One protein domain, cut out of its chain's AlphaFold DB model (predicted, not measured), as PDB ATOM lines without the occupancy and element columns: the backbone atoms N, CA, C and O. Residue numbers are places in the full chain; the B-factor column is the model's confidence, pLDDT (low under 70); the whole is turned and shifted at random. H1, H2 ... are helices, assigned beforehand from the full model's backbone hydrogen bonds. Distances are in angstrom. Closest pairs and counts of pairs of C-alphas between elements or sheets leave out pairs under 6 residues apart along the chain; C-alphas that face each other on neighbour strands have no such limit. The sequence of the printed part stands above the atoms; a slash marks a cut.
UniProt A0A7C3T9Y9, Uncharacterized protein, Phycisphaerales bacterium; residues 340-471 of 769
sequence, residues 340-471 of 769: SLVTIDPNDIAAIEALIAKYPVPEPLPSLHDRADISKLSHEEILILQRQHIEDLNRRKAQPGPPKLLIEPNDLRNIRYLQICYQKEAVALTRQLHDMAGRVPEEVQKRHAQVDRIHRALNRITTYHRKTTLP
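This is residues 340 to 471 of the 769 residues of an uncharacterized protein of Phycisphaerales bacterium (UniProt A0A7C3T9Y9). Two long helices, H4 and H5, fold into a helical hairpin, with the short helix H1 packed on H5 near the end away from the hairpin's turn. A second, separate part, the long helix H3 with the tiny H2 beside it, is set off from this hairpin, joined to it by the two links H1 to H2 and H3 to H4, and the two parts make a loose, flat outline. The printed part has 132 residues with five named helices, H1 to H5 in order along the chain, and no named strand; the class is all helix. It is loose, with a radius of gyration of the C-alphas of 18.0 A, and spans 55 by 44 by 22 A.

H1 is residues 349 to 358, 14.1 A from first to last C-alpha, beginning at C-alpha 349 at (40.131, -40.551, -33.708). H2 is residues 368 to 371, 5.5 A long. H3 is residues 379 to 398, 27.9 A long, beginning at C-alpha 379 at (75.427, -45.145, -54.048). H4, the longest helix by residues, is residues 409 to 435 and measures 39.4 A. H5 is residues 442 to 464, 32.4 A long, ending at C-alpha 464 at (46.609, -59.695, -41.918).

H1 only just touches H5, with 3 pairs of C-alphas within 8 A, and H5 does so with residues 457 to 461 alone. Their closest C-alphas, those of Ile 356 and Ala 457, are 6.9 A apart, and they run the same way at a shallow tilt of 29 degrees. H1 and H4 are close but not clearly touching, with the C-alphas of Leu 355 and Asp 411 closest at 7.4 A. H2 only just touches H3, with 3 pairs within 8 A; H3 does so with residues 385 to 389 alone, and the closest C-alphas, those of Leu 368 and His 389, are 7.2 A apart. H3 is apart from H1, H4 and H5. H4 and H5 form a helical hairpin: they touch with 22 pairs of C-alphas within 8 A, closest at Gln 419 and His 455, 5.7 A, and run opposite ways at a tilt of 36 degrees, only just steep. In H1, H3, H4 and H5 every O i to N i+4 pair is within hydrogen-bond range; H2 is too short for such a pair.

The two C-alphas farthest apart, those of Ser 340 and Glu 380, are 55.7 A apart. The printed part has no cut, and its four links between helices are short but not tight. Residues 406 to 407 pair with residues 466 to 467, parallel, and residues 434 to 439, of which 434 to 435 belong to H4, stand free. The mean pLDDT of the printed part is 85.5; 13 residues are under 70, among them 368 to 369, 379 to 380 and 437 to 438, and H2 has a mean of 66.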
ATOM      1  N   SER A 340      23.775 -47.566 -40.287       79.31
ATOM      2  CA  SER A 340      23.035 -47.954 -39.077       79.31
ATOM      3  C   SER A 340      23.656 -49.113 -38.286       79.31
ATOM      4  O   SER A 340      23.227 -49.368 -37.169       79.31
ATOM      5  N   LEU A 341      24.605 -49.852 -38.866       83.00
ATOM      6  CA  LEU A 341      25.290 -50.984 -38.232       83.00
ATOM      7  C   LEU A 341      26.696 -50.618 -37.732       83.00
ATOM      8  O   LEU A 341      27.435 -51.495 -37.291       83.00
ATOM      9  N   VAL A 342      27.080 -49.347 -37.855       88.88
ATOM     10  CA  VAL A 342      28.397 -48.826 -37.486       88.88
ATOM     11  C   VAL A 342      28.259 -48.071 -36.171       88.88
ATOM     12  O   VAL A 342      27.369 -47.235 -36.029       88.88
ATOM     13  N   THR A 343      29.147 -48.353 -35.222       93.12
ATOM     14  CA  THR A 343      29.128 -47.750 -33.882       93.12
ATOM     15  C   THR A 343      30.198 -46.679 -33.685       93.12
ATOM     16  O   THR A 343      30.105 -45.916 -32.731       93.12
ATOM     17  N   ILE A 344      31.205 -46.617 -34.562       93.44
ATOM     18  CA  ILE A 344      32.321 -45.664 -34.467       93.44
ATOM     19  C   ILE A 344      32.113 -44.505 -35.449       93.44
ATOM     20  O   ILE A 344      31.959 -44.717 -36.656       93.44
ATOM     21  N   ASP A 345      32.137 -43.274 -34.932       93.50
ATOM     22  CA  ASP A 345      32.154 -42.054 -35.742       93.50
ATOM     23  C   ASP A 345      33.511 -41.931 -36.472       93.50
ATOM     24  O   ASP A 345      34.553 -42.015 -35.818       93.50
ATOM     25  N   PRO A 346      33.553 -41.706 -37.802       94.75
ATOM     26  CA  PRO A 346      34.797 -41.444 -38.533       94.75
ATOM     27  C   PRO A 346      35.648 -40.292 -37.984       94.75
ATOM     28  O   PRO A 346      36.844 -40.244 -38.282       94.75
ATOM     29  N   ASN A 347      35.053 -39.377 -37.213       95.69
ATOM     30  CA  ASN A 347      35.733 -38.244 -36.589       95.69
ATOM     31  C   ASN A 347      36.254 -38.540 -35.173       95.69
ATOM     32  O   ASN A 347      37.058 -37.763 -34.657       95.69
ATOM     33  N   ASP A 348      35.848 -39.650 -34.548       97.38
ATOM     34  CA  ASP A 348      36.360 -40.065 -33.240       97.38
ATOM     35  C   ASP A 348      37.695 -40.804 -33.404       97.38
ATOM     36  O   ASP A 348      37.778 -42.035 -33.455       97.38
ATOM     37  N   ILE A 349      38.773 -40.025 -33.517       96.69
ATOM     38  CA  ILE A 349      40.131 -40.551 -33.708       96.69
ATOM     39  C   ILE A 349      40.541 -41.478 -32.558       96.69
ATOM     40  O   ILE A 349      41.228 -42.466 -32.802       96.69
ATOM     41  N   ALA A 350      40.110 -41.207 -31.322       96.88
ATOM     42  CA  ALA A 350      40.470 -42.033 -30.175       96.88
ATOM     43  C   ALA A 350      39.844 -43.432 -30.279       96.88
ATOM     44  O   ALA A 350      40.546 -44.431 -30.096       96.88
ATOM     45  N   ALA A 351      38.564 -43.522 -30.653       97.44
ATOM     46  CA  ALA A 351      37.902 -44.803 -30.897       97.44
ATOM     47  C   ALA A 351      38.528 -45.573 -32.073       97.44
ATOM     48  O   ALA A 351      38.678 -46.794 -32.007       97.44
ATOM     49  N   ILE A 352      38.937 -44.873 -33.137       97.75
ATOM     50  CA  ILE A 352      39.609 -45.485 -34.294       97.75
ATOM     51  C   ILE A 352      40.987 -46.034 -33.906       97.75
ATOM     52  O   ILE A 352      41.318 -47.159 -34.276       97.75
ATOM     53  N   GLU A 353      41.789 -45.281 -33.153       97.06
ATOM     54  CA  GLU A 353      43.105 -45.737 -32.685       97.06
ATOM     55  C   GLU A 353      42.975 -46.906 -31.697       97.06
ATOM     56  O   GLU A 353      43.741 -47.865 -31.781       97.06
ATOM     57  N   ALA A 354      41.955 -46.903 -30.832       97.56
ATOM     58  CA  ALA A 354      41.643 -48.046 -29.973       97.56
ATOM     59  C   ALA A 354      41.267 -49.298 -30.792       97.56
ATOM     60  O   ALA A 354      41.738 -50.399 -30.498       97.56
ATOM     61  N   LEU A 355      40.477 -49.134 -31.860       97.56
ATOM     62  CA  LEU A 355      40.140 -50.213 -32.793       97.56
ATOM     63  C   LEU A 355      41.380 -50.740 -33.529       97.56
ATOM     64  O   LEU A 355      41.523 -51.950 -33.698       97.56
ATOM     65  N   ILE A 356      42.291 -49.857 -33.951       97.38
ATOM     66  CA  ILE A 356      43.558 -50.250 -34.583       97.38
ATOM     67  C   ILE A 356      44.438 -51.017 -33.587       97.38
ATOM     68  O   ILE A 356      44.973 -52.069 -33.934       97.38
ATOM     69  N   ALA A 357      44.547 -50.539 -32.346       96.56
ATOM     70  CA  ALA A 357      45.334 -51.176 -31.293       96.56
ATOM     71  C   ALA A 357      44.805 -52.569 -30.908       96.56
ATOM     72  O   ALA A 357      45.596 -53.457 -30.588       96.56
ATOM     73  N   LYS A 358      43.485 -52.791 -30.998       97.50
ATOM     74  CA  LYS A 358      42.851 -54.101 -30.765       97.50
ATOM     75  C   LYS A 358      43.334 -55.183 -31.745       97.50
ATOM     76  O   LYS A 358      43.362 -56.357 -31.380       97.50
ATOM     77  N   TYR A 359      43.736 -54.806 -32.961       97.31
ATOM     78  CA  TYR A 359      44.172 -55.726 -34.019       97.31
ATOM     79  C   TYR A 359      45.618 -55.440 -34.442       97.31
ATOM     80  O   TYR A 359      45.856 -54.824 -35.488       97.31
ATOM     81  N   PRO A 360      46.609 -55.871 -33.637       96.25
ATOM     82  CA  PRO A 360      48.003 -55.587 -33.916       96.25
ATOM     83  C   PRO A 360      48.442 -56.293 -35.197       96.25
ATOM     84  O   PRO A 360      48.491 -57.519 -35.285       96.25
ATOM     85  N   VAL A 361      48.836 -55.495 -36.181       94.19
ATOM     86  CA  VAL A 361      49.499 -55.967 -37.396       94.19
ATOM     87  C   VAL A 361      51.010 -55.803 -37.236       94.19
ATOM     88  O   VAL A 361      51.440 -54.851 -36.581       94.19
ATOM     89  N   PRO A 362      51.850 -56.675 -37.831       90.88
ATOM     90  CA  PRO A 362      53.297 -56.493 -37.782       90.88
ATOM     91  C   PRO A 362      53.617 -55.077 -38.242       90.88
ATOM     92  O   PRO A 362      53.090 -54.679 -39.271       90.88
ATOM     93  N   GLU A 363      54.420 -54.290 -37.530       86.06
ATOM     94  CA  GLU A 363      54.743 -52.941 -38.016       86.06
ATOM     95  C   GLU A 363      55.327 -53.006 -39.432       86.06
ATOM     96  O   GLU A 363      56.106 -53.925 -39.732       86.06
ATOM     97  N   PRO A 364      54.906 -52.102 -40.340       81.81
ATOM     98  CA  PRO A 364      55.530 -52.057 -41.643       81.81
ATOM     99  C   PRO A 364      56.986 -51.678 -41.398       81.81
ATOM    100  O   PRO A 364      57.268 -50.802 -40.580       81.81
ATOM    101  N   LEU A 365      57.915 -52.342 -42.085       78.62
ATOM    102  CA  LEU A 365      59.274 -51.831 -42.053       78.62
ATOM    103  C   LEU A 365      59.221 -50.388 -42.546       78.62
ATOM    104  O   LEU A 365      58.538 -50.142 -43.551       78.62
ATOM    105  N   PRO A 366      59.899 -49.457 -41.847       76.06
ATOM    106  CA  PRO A 366      59.996 -48.097 -42.324       76.06
ATOM    107  C   PRO A 366      60.452 -48.185 -43.770       76.06
ATOM    108  O   PRO A 366      61.356 -48.974 -44.100       76.06
ATOM    109  N   SER A 367      59.770 -47.452 -44.644       73.12
ATOM    110  CA  SER A 367      60.191 -47.409 -46.029       73.12
ATOM    111  C   SER A 367      61.650 -46.964 -46.056       73.12
ATOM    112  O   SER A 367      62.139 -46.314 -45.128       73.12
ATOM    113  N   LEU A 368      62.374 -47.303 -47.120       66.94
ATOM    114  CA  LEU A 368      63.739 -46.804 -47.292       66.94
ATOM    115  C   LEU A 368      63.808 -45.280 -47.048       66.94
ATOM    116  O   LEU A 368      64.758 -44.802 -46.438       66.94
ATOM    117  N   HIS A 369      62.756 -44.543 -47.426       58.62
ATOM    118  CA  HIS A 369      62.624 -43.099 -47.227       58.62
ATOM    119  C   HIS A 369      62.502 -42.655 -45.762       58.62
ATOM    120  O   HIS A 369      62.897 -41.536 -45.461       58.62
ATOM    121  N   ASP A 370      61.988 -43.504 -44.872       71.38
ATOM    122  CA  ASP A 370      61.797 -43.181 -43.452       71.38
ATOM    123  C   ASP A 370      63.071 -43.431 -42.628       71.38
ATOM    124  O   ASP A 370      63.255 -42.844 -41.565       71.38
ATOM    125  N   ARG A 371      63.955 -44.325 -43.095       68.06
ATOM    126  CA  ARG A 371      65.151 -44.758 -42.345       68.06
ATOM    127  C   ARG A 371      66.309 -43.782 -42.409       68.06
ATOM    128  O   ARG A 371      67.123 -43.729 -41.495       68.06
ATOM    129  N   ALA A 372      66.419 -43.076 -43.516       66.88
ATOM    130  CA  ALA A 372      67.460 -42.101 -43.724       66.88
ATOM    131  C   ALA A 372      66.970 -41.077 -44.730       66.88
ATOM    132  O   ALA A 372      66.207 -41.393 -45.649       66.88
ATOM    133  N   ASP A 373      67.492 -39.863 -44.607       72.56
ATOM    134  CA  ASP A 373      67.454 -38.917 -45.704       72.56
ATOM    135  C   ASP A 373      68.379 -39.439 -46.810       72.56
ATOM    136  O   ASP A 373      69.530 -39.033 -46.943       72.56
ATOM    137  N   ILE A 374      67.875 -40.399 -47.591       55.34
ATOM    138  CA  ILE A 374      68.590 -41.056 -48.692       55.34
ATOM    139  C   ILE A 374      69.136 -40.020 -49.692       55.34
ATOM    140  O   ILE A 374      70.006 -40.356 -50.486       55.34
ATOM    141  N   SER A 375      68.684 -38.756 -49.649       52.59
ATOM    142  CA  SER A 375      69.246 -37.659 -50.447       52.59
ATOM    143  C   SER A 375      70.701 -37.347 -50.126       52.59
ATOM    144  O   SER A 375      71.390 -36.783 -50.976       52.59
ATOM    145  N   LYS A 376      71.151 -37.731 -48.929       70.06
ATOM    146  CA  LYS A 376      72.483 -37.466 -48.387       70.06
ATOM    147  C   LYS A 376      73.425 -38.668 -48.459       70.06
ATOM    148  O   LYS A 376      74.567 -38.534 -48.038       70.06
ATOM    149  N   LEU A 377      72.965 -39.818 -48.954       59.94
ATOM    150  CA  LEU A 377      73.719 -41.074 -48.915       59.94
ATOM    151  C   LEU A 377      74.425 -41.390 -50.237       59.94
ATOM    152  O   LEU A 377      73.940 -41.041 -51.308       59.94
ATOM    153  N   SER A 378      75.556 -42.088 -50.160       73.81
ATOM    154  CA  SER A 378      76.349 -42.620 -51.269       73.81
ATOM    155  C   SER A 378      75.653 -43.768 -52.025       73.81
ATOM    156  O   SER A 378      74.655 -44.317 -51.565       73.81
ATOM    157  N   HIS A 379      76.115 -44.125 -53.237       58.78
ATOM    158  CA  HIS A 379      75.427 -45.145 -54.048       58.78
ATOM    159  C   HIS A 379      75.571 -46.469 -53.346       58.78
ATOM    160  O   HIS A 379      74.591 -47.174 -53.134       58.78
ATOM    161  N   GLU A 380      76.800 -46.731 -52.933       67.19
ATOM    162  CA  GLU A 380      77.172 -47.859 -52.121       67.19
ATOM    163  C   GLU A 380      76.381 -47.881 -50.808       67.19
ATOM    164  O   GLU A 380      75.821 -48.918 -50.478       67.19
ATOM    165  N   GLU A 381      76.189 -46.743 -50.133       74.81
ATOM    166  CA  GLU A 381      75.348 -46.649 -48.928       74.81
ATOM    167  C   GLU A 381      73.867 -46.943 -49.206       74.81
ATOM    168  O   GLU A 381      73.226 -47.635 -48.417       74.81
ATOM    169  N   ILE A 382      73.309 -46.492 -50.335       66.75
ATOM    170  CA  ILE A 382      71.944 -46.850 -50.751       66.75
ATOM    171  C   ILE A 382      71.847 -48.347 -51.037       66.75
ATOM    172  O   ILE A 382      70.874 -48.978 -50.627       66.75
ATOM    173  N   LEU A 383      72.830 -48.931 -51.728       65.81
ATOM    174  CA  LEU A 383      72.864 -50.367 -52.009       65.81
ATOM    175  C   LEU A 383      72.985 -51.173 -50.712       65.81
ATOM    176  O   LEU A 383      72.304 -52.187 -50.560       65.81
ATOM    177  N   ILE A 384      73.803 -50.709 -49.766       77.25
ATOM    178  CA  ILE A 384      73.925 -51.283 -48.426       77.25
ATOM    179  C   ILE A 384      72.588 -51.171 -47.694       77.25
ATOM    180  O   ILE A 384      72.092 -52.190 -47.229       77.25
ATOM    181  N   LEU A 385      71.943 -50.002 -47.667       76.12
ATOM    182  CA  LEU A 385      70.629 -49.821 -47.045       76.12
ATOM    183  C   LEU A 385      69.540 -50.664 -47.702       76.12
ATOM    184  O   LEU A 385      68.663 -51.162 -47.008       76.12
ATOM    185  N   GLN A 386      69.561 -50.838 -49.022       72.38
ATOM    186  CA  GLN A 386      68.627 -51.708 -49.730       72.38
ATOM    187  C   GLN A 386      68.864 -53.174 -49.383       72.38
ATOM    188  O   GLN A 386      67.897 -53.884 -49.116       72.38
ATOM    189  N   ARG A 387      70.123 -53.631 -49.356       76.88
ATOM    190  CA  ARG A 387      70.466 -54.985 -48.897       76.88
ATOM    191  C   ARG A 387      70.042 -55.179 -47.451       76.88
ATOM    192  O   ARG A 387      69.331 -56.135 -47.184       76.88
ATOM    193  N   GLN A 388      70.356 -54.239 -46.565       80.50
ATOM    194  CA  GLN A 388      69.910 -54.237 -45.174       80.50
ATOM    195  C   GLN A 388      68.385 -54.216 -45.072       80.50
ATOM    196  O   GLN A 388      67.828 -54.937 -44.264       80.50
ATOM    197  N   HIS A 389      67.678 -53.459 -45.910       79.00
ATOM    198  CA  HIS A 389      66.217 -53.436 -45.929       79.00
ATOM    199  C   HIS A 389      65.631 -54.763 -46.426       79.00
ATOM    200  O   HIS A 389      64.638 -55.227 -45.880       79.00
ATOM    201  N   ILE A 390      66.242 -55.407 -47.426       75.81
ATOM    202  CA  ILE A 390      65.865 -56.749 -47.895       75.81
ATOM    203  C   ILE A 390      66.164 -57.793 -46.818       75.81
ATOM    204  O   ILE A 390      65.337 -58.663 -46.558       75.81
ATOM    205  N   GLU A 391      67.323 -57.715 -46.177       81.12
ATOM    206  CA  GLU A 391      67.693 -58.565 -45.053       81.12
ATOM    207  C   GLU A 391      66.755 -58.362 -43.873       81.12
ATOM    208  O   GLU A 391      66.338 -59.345 -43.280       81.12
ATOM    209  N   ASP A 392      66.368 -57.129 -43.567       81.94
ATOM    210  CA  ASP A 392      65.406 -56.803 -42.521       81.94
ATOM    211  C   ASP A 392      64.009 -57.274 -42.900       81.94
ATOM    212  O   ASP A 392      63.310 -57.810 -42.053       81.94
ATOM    213  N   LEU A 393      63.605 -57.160 -44.169       77.25
ATOM    214  CA  LEU A 393      62.374 -57.760 -44.688       77.25
ATOM    215  C   LEU A 393      62.402 -59.275 -44.504       77.25
ATOM    216  O   LEU A 393      61.410 -59.855 -44.070       77.25
ATOM    217  N   ASN A 394      63.523 -59.921 -44.809       78.25
ATOM    218  CA  ASN A 394      63.686 -61.363 -44.663       78.25
ATOM    219  C   ASN A 394      63.723 -61.776 -43.187       78.25
ATOM    220  O   ASN A 394      63.025 -62.712 -42.807       78.25
ATOM    221  N   ARG A 395      64.450 -61.045 -42.335       84.44
ATOM    222  CA  ARG A 395      64.479 -61.231 -40.878       84.44
ATOM    223  C   ARG A 395      63.097 -61.016 -40.279       84.44
ATOM    224  O   ARG A 395      62.660 -61.822 -39.472       84.44
ATOM    225  N   ARG A 396      62.369 -59.987 -40.708       80.44
ATOM    226  CA  ARG A 396      61.012 -59.685 -40.241       80.44
ATOM    227  C   ARG A 396      59.999 -60.721 -40.707       80.44
ATOM    228  O   ARG A 396      59.099 -61.043 -39.949       80.44
ATOM    229  N   LYS A 397      60.153 -61.264 -41.918       77.56
ATOM    230  CA  LYS A 397      59.375 -62.422 -42.392       77.56
ATOM    231  C   LYS A 397      59.694 -63.697 -41.609       77.56
ATOM    232  O   LYS A 397      58.823 -64.550 -41.501       77.56
ATOM    233  N   ALA A 398      60.923 -63.834 -41.107       81.38
ATOM    234  CA  ALA A 398      61.337 -64.956 -40.269       81.38
ATOM    235  C   ALA A 398      60.898 -64.798 -38.803       81.38
ATOM    236  O   ALA A 398      60.676 -65.796 -38.122       81.38
ATOM    237  N   GLN A 399      60.751 -63.564 -38.316       86.12
ATOM    238  CA  GLN A 399      60.169 -63.293 -37.007       86.12
ATOM    239  C   GLN A 399      58.672 -63.634 -37.022       86.12
ATOM    240  O   GLN A 399      57.962 -63.224 -37.944       86.12
ATOM    241  N   PRO A 400      58.160 -64.340 -36.002       85.38
ATOM    242  CA  PRO A 400      56.726 -64.532 -35.868       85.38
ATOM    243  C   PRO A 400      56.065 -63.159 -35.698       85.38
ATOM    244  O   PRO A 400      56.410 -62.392 -34.799       85.38
ATOM    245  N   GLY A 401      55.142 -62.824 -36.602       87.50
ATOM    246  CA  GLY A 401      54.286 -61.654 -36.426       87.50
ATOM    247  C   GLY A 401      53.354 -61.819 -35.216       87.50
ATOM    248  O   GLY A 401      53.256 -62.923 -34.670       87.50
ATOM    249  N   PRO A 402      52.654 -60.750 -34.794       92.19
ATOM    250  CA  PRO A 402      51.606 -60.866 -33.784       92.19
ATOM    251  C   PRO A 402      50.599 -61.968 -34.164       92.19
ATOM    252  O   PRO A 402      50.338 -62.184 -35.343       92.19
ATOM    253  N   PRO A 403      50.021 -62.699 -33.204       91.75
ATOM    254  CA  PRO A 403      49.097 -63.778 -33.527       91.75
ATOM    255  C   PRO A 403      47.929 -63.263 -34.382       91.75
ATOM    256  O   PRO A 403      47.326 -62.227 -34.094       91.75
ATOM    257  N   LYS A 404      47.591 -63.998 -35.448       91.94
ATOM    258  CA  LYS A 404      46.427 -63.678 -36.281       91.94
ATOM    259  C   LYS A 404      45.143 -63.861 -35.472       91.94
ATOM    260  O   LYS A 404      44.682 -64.980 -35.265       91.94
ATOM    261  N   LEU A 405      44.560 -62.748 -35.048       94.69
ATOM    262  CA  LEU A 405      43.239 -62.704 -34.417       94.69
ATOM    263  C   LEU A 405      42.096 -62.882 -35.433       94.69
ATOM    264  O   LEU A 405      42.259 -62.574 -36.617       94.69
ATOM    265  N   LEU A 406      40.941 -63.352 -34.955       94.19
ATOM    266  CA  LEU A 406      39.667 -63.289 -35.674       94.19
ATOM    267  C   LEU A 406      39.022 -61.926 -35.409       94.19
ATOM    268  O   LEU A 406      38.774 -61.585 -34.256       94.19
ATOM    269  N   ILE A 407      38.766 -61.148 -36.462       95.12
ATOM    270  CA  ILE A 407      38.107 -59.845 -36.333       95.12
ATOM    271  C   ILE A 407      36.643 -60.066 -35.947       95.12
ATOM    272  O   ILE A 407      35.903 -60.758 -36.661       95.12
ATOM    273  N   GLU A 408      36.226 -59.453 -34.843       95.69
ATOM    274  CA  GLU A 408      34.842 -59.494 -34.377       95.69
ATOM    275  C   GLU A 408      33.889 -58.884 -35.421       95.69
ATOM    276  O   GLU A 408      34.249 -57.918 -36.100       95.69
ATOM    277  N   PRO A 409      32.650 -59.391 -35.556       94.12
ATOM    278  CA  PRO A 409      31.730 -58.923 -36.592       94.12
ATOM    279  C   PRO A 409      31.478 -57.408 -36.595       94.12
ATOM    280  O   PRO A 409      31.494 -56.780 -37.655       94.12
ATOM    281  N   ASN A 410      31.272 -56.806 -35.420       94.88
ATOM    282  CA  ASN A 410      31.022 -55.364 -35.298       94.88
ATOM    283  C   ASN A 410      32.269 -54.534 -35.624       94.88
ATOM    284  O   ASN A 410      32.174 -53.519 -36.312       94.88
ATOM    285  N   ASP A 411      33.446 -55.002 -35.218       96.44
ATOM    286  CA  ASP A 411      34.705 -54.344 -35.554       96.44
ATOM    287  C   ASP A 411      34.992 -54.411 -37.048       96.44
ATOM    288  O   ASP A 411      35.392 -53.414 -37.639       96.44
ATOM    289  N   LEU A 412      34.726 -55.548 -37.696       93.94
ATOM    290  CA  LEU A 412      34.896 -55.677 -39.141       93.94
ATOM    291  C   LEU A 412      33.974 -54.716 -39.910       93.94
ATOM    292  O   LEU A 412      34.405 -54.126 -40.905       93.94
ATOM    293  N   ARG A 413      32.733 -54.513 -39.441       93.75
ATOM    294  CA  ARG A 413      31.809 -53.496 -39.977       93.75
ATOM    295  C   ARG A 413      32.372 -52.090 -39.830       93.75
ATOM    296  O   ARG A 413      32.418 -51.355 -40.818       93.75
ATOM    297  N   ASN A 414      32.836 -51.743 -38.628       94.81
ATOM    298  CA  ASN A 414      33.452 -50.449 -38.343       94.81
ATOM    299  C   ASN A 414      34.690 -50.225 -39.223       94.81
ATOM    300  O   ASN A 414      34.762 -49.217 -39.922       94.81
ATOM    301  N   ILE A 415      35.611 -51.191 -39.284       94.88
ATOM    302  CA  ILE A 415      36.830 -51.129 -40.101       94.88
ATOM    303  C   ILE A 415      36.487 -50.870 -41.570       94.88
ATOM    304  O   ILE A 415      37.053 -49.963 -42.172       94.88
ATOM    305  N   ARG A 416      35.535 -51.608 -42.153       92.12
ATOM    306  CA  ARG A 416      35.146 -51.437 -43.564       92.12
ATOM    307  C   ARG A 416      34.471 -50.107 -43.851       92.12
ATOM    308  O   ARG A 416      34.744 -49.489 -44.879       92.12
ATOM    309  N   TYR A 417      33.590 -49.662 -42.962       93.25
ATOM    310  CA  TYR A 417      32.974 -48.347 -43.087       93.25
ATOM    311  C   TYR A 417      34.031 -47.237 -43.032       93.25
ATOM    312  O   TYR A 417      34.079 -46.387 -43.921       93.25
ATOM    313  N   LEU A 418      34.939 -47.305 -42.055       94.50
ATOM    314  CA  LEU A 418      36.050 -46.370 -41.909       94.50
ATOM    315  C   LEU A 418      36.989 -46.412 -43.122       94.50
ATOM    316  O   LEU A 418      37.354 -45.356 -43.627       94.50
ATOM    317  N   GLN A 419      37.316 -47.591 -43.666       94.12
ATOM    318  CA  GLN A 419      38.093 -47.715 -44.907       94.12
ATOM    319  C   GLN A 419      37.472 -46.896 -46.044       94.12
ATOM    320  O   GLN A 419      38.197 -46.164 -46.712       94.12
ATOM    321  N   ILE A 420      36.150 -46.976 -46.236       89.75
ATOM    322  CA  ILE A 420      35.432 -46.224 -47.277       89.75
ATOM    323  C   ILE A 420      35.464 -44.715 -46.992       89.75
ATOM    324  O   ILE A 420      35.714 -43.929 -47.906       89.75
ATOM    325  N   CYS A 421      35.204 -44.298 -45.750       92.25
ATOM    326  CA  CYS A 421      35.241 -42.889 -45.348       92.25
ATOM    327  C   CYS A 421      36.625 -42.273 -45.583       92.25
ATOM    328  O   CYS A 421      36.744 -41.290 -46.315       92.25
ATOM    329  N   TYR A 422      37.666 -42.904 -45.046       94.19
ATOM    330  CA  TYR A 422      39.042 -42.429 -45.148       94.19
ATOM    331  C   TYR A 422      39.596 -42.539 -46.574       94.19
ATOM    332  O   TYR A 422      40.382 -41.693 -46.976       94.19
ATOM    333  N   GLN A 423      39.148 -43.503 -47.390       90.62
ATOM    334  CA  GLN A 423      39.492 -43.538 -48.817       90.62
ATOM    335  C   GLN A 423      38.915 -42.330 -49.565       90.62
ATOM    336  O   GLN A 423      39.618 -41.698 -50.353       90.62
ATOM    337  N   LYS A 424      37.638 -41.993 -49.334       88.69
ATOM    338  CA  LYS A 424      37.003 -40.820 -49.956       88.69
ATOM    339  C   LYS A 424      37.692 -39.525 -49.533       88.69
ATOM    340  O   LYS A 424      37.952 -38.678 -50.383       88.69
ATOM    341  N   GLU A 425      38.007 -39.397 -48.246       92.81
ATOM    342  CA  GLU A 425      38.724 -38.240 -47.711       92.81
ATOM    343  C   GLU A 425      40.148 -38.147 -48.277       92.81
ATOM    344  O   GLU A 425      40.539 -37.083 -48.750       92.81
ATOM    345  N   ALA A 426      40.890 -39.259 -48.347       87.00
ATOM    346  CA  ALA A 426      42.224 -39.306 -48.950       87.00
ATOM    347  C   ALA A 426      42.205 -38.849 -50.415       87.00
ATOM    348  O   ALA A 426      43.056 -38.063 -50.828       87.00
ATOM    349  N   VAL A 427      41.217 -39.296 -51.202       82.50
ATOM    350  CA  VAL A 427      41.045 -38.876 -52.604       82.50
ATOM    351  C   VAL A 427      40.725 -37.381 -52.701       82.50
ATOM    352  O   VAL A 427      41.306 -36.693 -53.541       82.50
ATOM    353  N   ALA A 428      39.840 -36.865 -51.844       85.44
ATOM    354  CA  ALA A 428      39.495 -35.444 -51.814       85.44
ATOM    355  C   ALA A 428      40.705 -34.571 -51.447       85.44
ATOM    356  O   ALA A 428      41.008 -33.613 -52.159       85.44
ATOM    357  N   LEU A 429      41.446 -34.948 -50.401       86.12
ATOM    358  CA  LEU A 429      42.665 -34.262 -49.976       86.12
ATOM    359  C   LEU A 429      43.755 -34.350 -51.045       86.12
ATOM    360  O   LEU A 429      44.366 -33.342 -51.366       86.12
ATOM    361  N   THR A 430      43.955 -35.510 -51.676       80.62
ATOM    362  CA  THR A 430      44.922 -35.660 -52.779       80.62
ATOM    363  C   THR A 430      44.587 -34.734 -53.947       80.62
ATOM    364  O   THR A 430      45.482 -34.128 -54.535       80.62
ATOM    365  N   ARG A 431      43.298 -34.586 -54.280       79.00
ATOM    366  CA  ARG A 431      42.846 -33.637 -55.303       79.00
ATOM    367  C   ARG A 431      43.144 -32.195 -54.890       79.00
ATOM    368  O   ARG A 431      43.728 -31.465 -55.679       79.00
ATOM    369  N   GLN A 432      42.831 -31.826 -53.650       82.94
ATOM    370  CA  GLN A 432      43.141 -30.503 -53.110       82.94
ATOM    371  C   GLN A 432      44.653 -30.216 -53.137       82.94
ATOM    372  O   GLN A 432      45.068 -29.167 -53.616       82.94
ATOM    373  N   LEU A 433      45.488 -31.169 -52.709       79.31
ATOM    374  CA  LEU A 433      46.952 -31.083 -52.774       79.31
ATOM    375  C   LEU A 433      47.450 -30.853 -54.205       79.31
ATOM    376  O   LEU A 433      48.364 -30.058 -54.422       79.31
ATOM    377  N   HIS A 434      46.847 -31.539 -55.177       72.81
ATOM    378  CA  HIS A 434      47.196 -31.404 -56.587       72.81
ATOM    379  C   HIS A 434      46.811 -30.033 -57.157       72.81
ATOM    380  O   HIS A 434      47.580 -29.453 -57.921       72.81
ATOM    381  N   ASP A 435      45.654 -29.503 -56.757       77.19
ATOM    382  CA  ASP A 435      45.135 -28.226 -57.249       77.19
ATOM    383  C   ASP A 435      45.898 -27.011 -56.656       77.19
ATOM    384  O   ASP A 435      45.900 -25.935 -57.250       77.19
ATOM    385  N   MET A 436      46.614 -27.168 -55.530       79.19
ATOM    386  CA  MET A 436      47.269 -26.071 -54.785       79.19
ATOM    387  C   MET A 436      48.711 -25.700 -55.210       79.19
ATOM    388  O   MET A 436      49.386 -24.962 -54.491       79.19
ATOM    389  N   ALA A 437      49.203 -26.180 -56.360       60.97
ATOM    390  CA  ALA A 437      50.424 -25.720 -57.056       60.97
ATOM    391  C   ALA A 437      51.628 -25.273 -56.175       60.97
ATOM    392  O   ALA A 437      52.260 -24.250 -56.432       60.97
ATOM    393  N   GLY A 438      51.978 -26.047 -55.139       65.50
ATOM    394  CA  GLY A 438      53.222 -25.865 -54.375       65.50
ATOM    395  C   GLY A 438      53.143 -25.024 -53.093       65.50
ATOM    396  O   GLY A 438      54.163 -24.881 -52.422       65.50
ATOM    397  N   ARG A 439      51.970 -24.520 -52.687       77.44
ATOM    398  CA  ARG A 439      51.762 -23.944 -51.341       77.44
ATOM    399  C   ARG A 439      50.615 -24.644 -50.633       77.44
ATOM    400  O   ARG A 439      49.519 -24.110 -50.507       77.44
ATOM    401  N   VAL A 440      50.879 -25.863 -50.184       78.19
ATOM    402  CA  VAL A 440      49.922 -26.618 -49.380       78.19
ATOM    403  C   VAL A 440      50.082 -26.210 -47.910       78.19
ATOM    404  O   VAL A 440      51.179 -26.397 -47.380       78.19
ATOM    405  N   PRO A 441      49.024 -25.717 -47.237       90.06
ATOM    406  CA  PRO A 441      49.040 -25.460 -45.803       90.06
ATOM    407  C   PRO A 441      49.493 -26.698 -45.028       90.06
ATOM    408  O   PRO A 441      49.047 -27.812 -45.308       90.06
ATOM    409  N   GLU A 442      50.354 -26.502 -44.032       89.25
ATOM    410  CA  GLU A 442      50.880 -27.583 -43.189       89.25
ATOM    411  C   GLU A 442      49.752 -28.437 -42.580       89.25
ATOM    412  O   GLU A 442      49.871 -29.655 -42.477       89.25
ATOM    413  N   GLU A 443      48.617 -27.816 -42.260       92.44
ATOM    414  CA  GLU A 443      47.413 -28.480 -41.752       92.44
ATOM    415  C   GLU A 443      46.827 -29.502 -42.735       92.44
ATOM    416  O   GLU A 443      46.493 -30.618 -42.336       92.44
ATOM    417  N   VAL A 444      46.760 -29.168 -44.029       88.81
ATOM    418  CA  VAL A 444      46.258 -30.078 -45.073       88.81
ATOM    419  C   VAL A 444      47.214 -31.257 -45.243       88.81
ATOM    420  O   VAL A 444      46.762 -32.394 -45.378       88.81
ATOM    421  N   GLN A 445      48.530 -31.021 -45.169       85.19
ATOM    422  CA  GLN A 445      49.533 -32.092 -45.217       85.19
ATOM    423  C   GLN A 445      49.432 -33.017 -44.000       85.19
ATOM    424  O   GLN A 445      49.405 -34.237 -44.156       85.19
ATOM    425  N   LYS A 446      49.324 -32.451 -42.791       91.25
ATOM    426  CA  LYS A 446      49.147 -33.211 -41.544       91.25
ATOM    427  C   LYS A 446      47.868 -34.039 -41.577       91.25
ATOM    428  O   LYS A 446      47.899 -35.219 -41.224       91.25
ATOM    429  N   ARG A 447      46.759 -33.456 -42.044       93.69
ATOM    430  CA  ARG A 447      45.482 -34.164 -42.174       93.69
ATOM    431  C   ARG A 447      45.563 -35.284 -43.205       93.69
ATOM    432  O   ARG A 447      45.145 -36.396 -42.903       93.69
ATOM    433  N   HIS A 448      46.144 -35.027 -44.379       91.81
ATOM    434  CA  HIS A 448      46.359 -36.049 -45.409       91.81
ATOM    435  C   HIS A 448      47.209 -37.210 -44.883       91.81
ATOM    436  O   HIS A 448      46.792 -38.360 -44.992       91.81
ATOM    437  N   ALA A 449      48.319 -36.921 -44.197       89.00
ATOM    438  CA  ALA A 449      49.165 -37.940 -43.581       89.00
ATOM    439  C   ALA A 449      48.425 -38.766 -42.509       89.00
ATOM    440  O   ALA A 449      48.579 -39.988 -42.464       89.00
ATOM    441  N   GLN A 450      47.598 -38.130 -41.670       94.69
ATOM    442  CA  GLN A 450      46.771 -38.820 -40.672       94.69
ATOM    443  C   GLN A 450      45.737 -39.741 -41.335       94.69
ATOM    444  O   GLN A 450      45.619 -40.908 -40.955       94.69
ATOM    445  N   VAL A 451      45.021 -39.235 -42.342       94.50
ATOM    446  CA  VAL A 451      43.998 -39.979 -43.091       94.50
ATOM    447  C   VAL A 451      44.620 -41.186 -43.793       94.50
ATOM    448  O   VAL A 451      44.123 -42.307 -43.666       94.50
ATOM    449  N   ASP A 452      45.752 -40.986 -44.464       90.25
ATOM    450  CA  ASP A 452      46.495 -42.046 -45.140       90.25
ATOM    451  C   ASP A 452      47.028 -43.102 -44.166       90.25
ATOM    452  O   ASP A 452      47.027 -44.293 -44.491       90.25
ATOM    453  N   ARG A 453      47.500 -42.690 -42.980       93.75
ATOM    454  CA  ARG A 453      47.964 -43.607 -41.929       93.75
ATOM    455  C   ARG A 453      46.825 -44.503 -41.462       93.75
ATOM    456  O   ARG A 453      46.989 -45.723 -41.456       93.75
ATOM    457  N   ILE A 454      45.683 -43.912 -41.111       96.00
ATOM    458  CA  ILE A 454      44.497 -44.639 -40.643       96.00
ATOM    459  C   ILE A 454      43.993 -45.581 -41.741       96.00
ATOM    460  O   ILE A 454      43.833 -46.776 -41.497       96.00
ATOM    461  N   HIS A 455      43.832 -45.093 -42.976       94.25
ATOM    462  CA  HIS A 455      43.394 -45.918 -44.102       94.25
ATOM    463  C   HIS A 455      44.321 -47.124 -44.328       94.25
ATOM    464  O   HIS A 455      43.858 -48.261 -44.459       94.25
ATOM    465  N   ARG A 456      45.646 -46.905 -44.313       91.81
ATOM    466  CA  ARG A 456      46.640 -47.980 -44.439       91.81
ATOM    467  C   ARG A 456      46.576 -48.958 -43.269       91.81
ATOM    468  O   ARG A 456      46.623 -50.161 -43.512       91.81
ATOM    469  N   ALA A 457      46.451 -48.485 -42.031       94.12
ATOM    470  CA  ALA A 457      46.335 -49.347 -40.855       94.12
ATOM    471  C   ALA A 457      45.102 -50.262 -40.949       94.12
ATOM    472  O   ALA A 457      45.237 -51.481 -40.848       94.12
ATOM    473  N   LEU A 458      43.932 -49.703 -41.269       95.44
ATOM    474  CA  LEU A 458      42.686 -50.455 -41.444       95.44
ATOM    475  C   LEU A 458      42.785 -51.493 -42.580       95.44
ATOM    476  O   LEU A 458      42.415 -52.656 -42.399       95.44
ATOM    477  N   ASN A 459      43.365 -51.126 -43.732       92.00
ATOM    478  CA  ASN A 459      43.633 -52.070 -44.828       92.00
ATOM    479  C   ASN A 459      44.519 -53.234 -44.386       92.00
ATOM    480  O   ASN A 459      44.245 -54.390 -44.725       92.00
ATOM    481  N   ARG A 460      45.549 -52.955 -43.589       93.12
ATOM    482  CA  ARG A 460      46.457 -53.985 -43.081       93.12
ATOM    483  C   ARG A 460      45.767 -54.905 -42.090       93.12
ATOM    484  O   ARG A 460      45.981 -56.107 -42.197       93.12
ATOM    485  N   ILE A 461      44.899 -54.384 -41.219       95.00
ATOM    486  CA  ILE A 461      44.103 -55.209 -40.299       95.00
ATOM    487  C   ILE A 461      43.291 -56.228 -41.091       95.00
ATOM    488  O   ILE A 461      43.427 -57.430 -40.876       95.00
ATOM    489  N   THR A 462      42.537 -55.766 -42.093       91.00
ATOM    490  CA  THR A 462      41.747 -56.669 -42.941       91.00
ATOM    491  C   THR A 462      42.602 -57.603 -43.802       91.00
ATOM    492  O   THR A 462      42.111 -58.632 -44.233       91.00
ATOM    493  N   THR A 463      43.864 -57.294 -44.088       87.94
ATOM    494  CA  THR A 463      44.720 -58.182 -44.898       87.94
ATOM    495  C   THR A 463      45.444 -59.223 -44.042       87.94
ATOM    496  O   THR A 463      45.702 -60.330 -44.504       87.94
ATOM    497  N   TYR A 464      45.793 -58.871 -42.804       90.56
ATOM    498  CA  TYR A 464      46.609 -59.695 -41.918       90.56
ATOM    499  C   TYR A 464      45.786 -60.655 -41.054       90.56
ATOM    500  O   TYR A 464      46.143 -61.827 -40.921       90.56
ATOM    501  N   HIS A 465      44.703 -60.148 -40.462       92.56
ATOM    502  CA  HIS A 465      43.861 -60.889 -39.529       92.56
ATOM    503  C   HIS A 465      42.784 -61.703 -40.244       92.56
ATOM    504  O   HIS A 465      42.403 -61.424 -41.384       92.56
ATOM    505  N   ARG A 466      42.264 -62.712 -39.542       87.69
ATOM    506  CA  ARG A 466      41.172 -63.550 -40.037       87.69
ATOM    507  C   ARG A 466      39.884 -62.748 -40.044       87.69
ATOM    508  O   ARG A 466      39.545 -62.100 -39.056       87.69
ATOM    509  N   LYS A 467      39.146 -62.805 -41.147       87.69
ATOM    510  CA  LYS A 467      37.851 -62.132 -41.266       87.69
ATOM    511  C   LYS A 467      36.749 -63.100 -40.882       87.69
ATOM    512  O   LYS A 467      36.678 -64.191 -41.439       87.69
ATOM    513  N   THR A 468      35.853 -62.667 -40.008       85.88
ATOM    514  CA  THR A 468      34.550 -63.320 -39.899       85.88
ATOM    515  C   THR A 468      33.756 -63.026 -41.170       85.88
ATOM    516  O   THR A 468      33.695 -61.873 -41.596       85.88
ATOM    517  N   THR A 469      33.158 -64.044 -41.794       84.25
ATOM    518  CA  THR A 469      32.192 -63.824 -42.877       84.25
ATOM    519  C   THR A 469      30.955 -63.177 -42.279       84.25
ATOM    520  O   THR A 469      30.264 -63.779 -41.456       84.25
ATOM    521  N   LEU A 470      30.689 -61.933 -42.654       87.06
ATOM    522  CA  LEU A 470      29.508 -61.227 -42.187       87.06
ATOM    523  C   LEU A 470      28.277 -61.692 -42.984       87.06
ATOM    524  O   LEU A 470      28.414 -62.025 -44.160       87.06
ATOM    525  N   PRO A 471      27.061 -61.663 -42.413       85.50
ATOM    526  CA  PRO A 471      25.844 -61.914 -43.186       85.50
ATOM    527  C   PRO A 471      25.742 -61.022 -44.431       85.50
ATOM    528  O   PRO A 471      25.337 -61.477 -45.492       85.50
TER     529      PRO A 471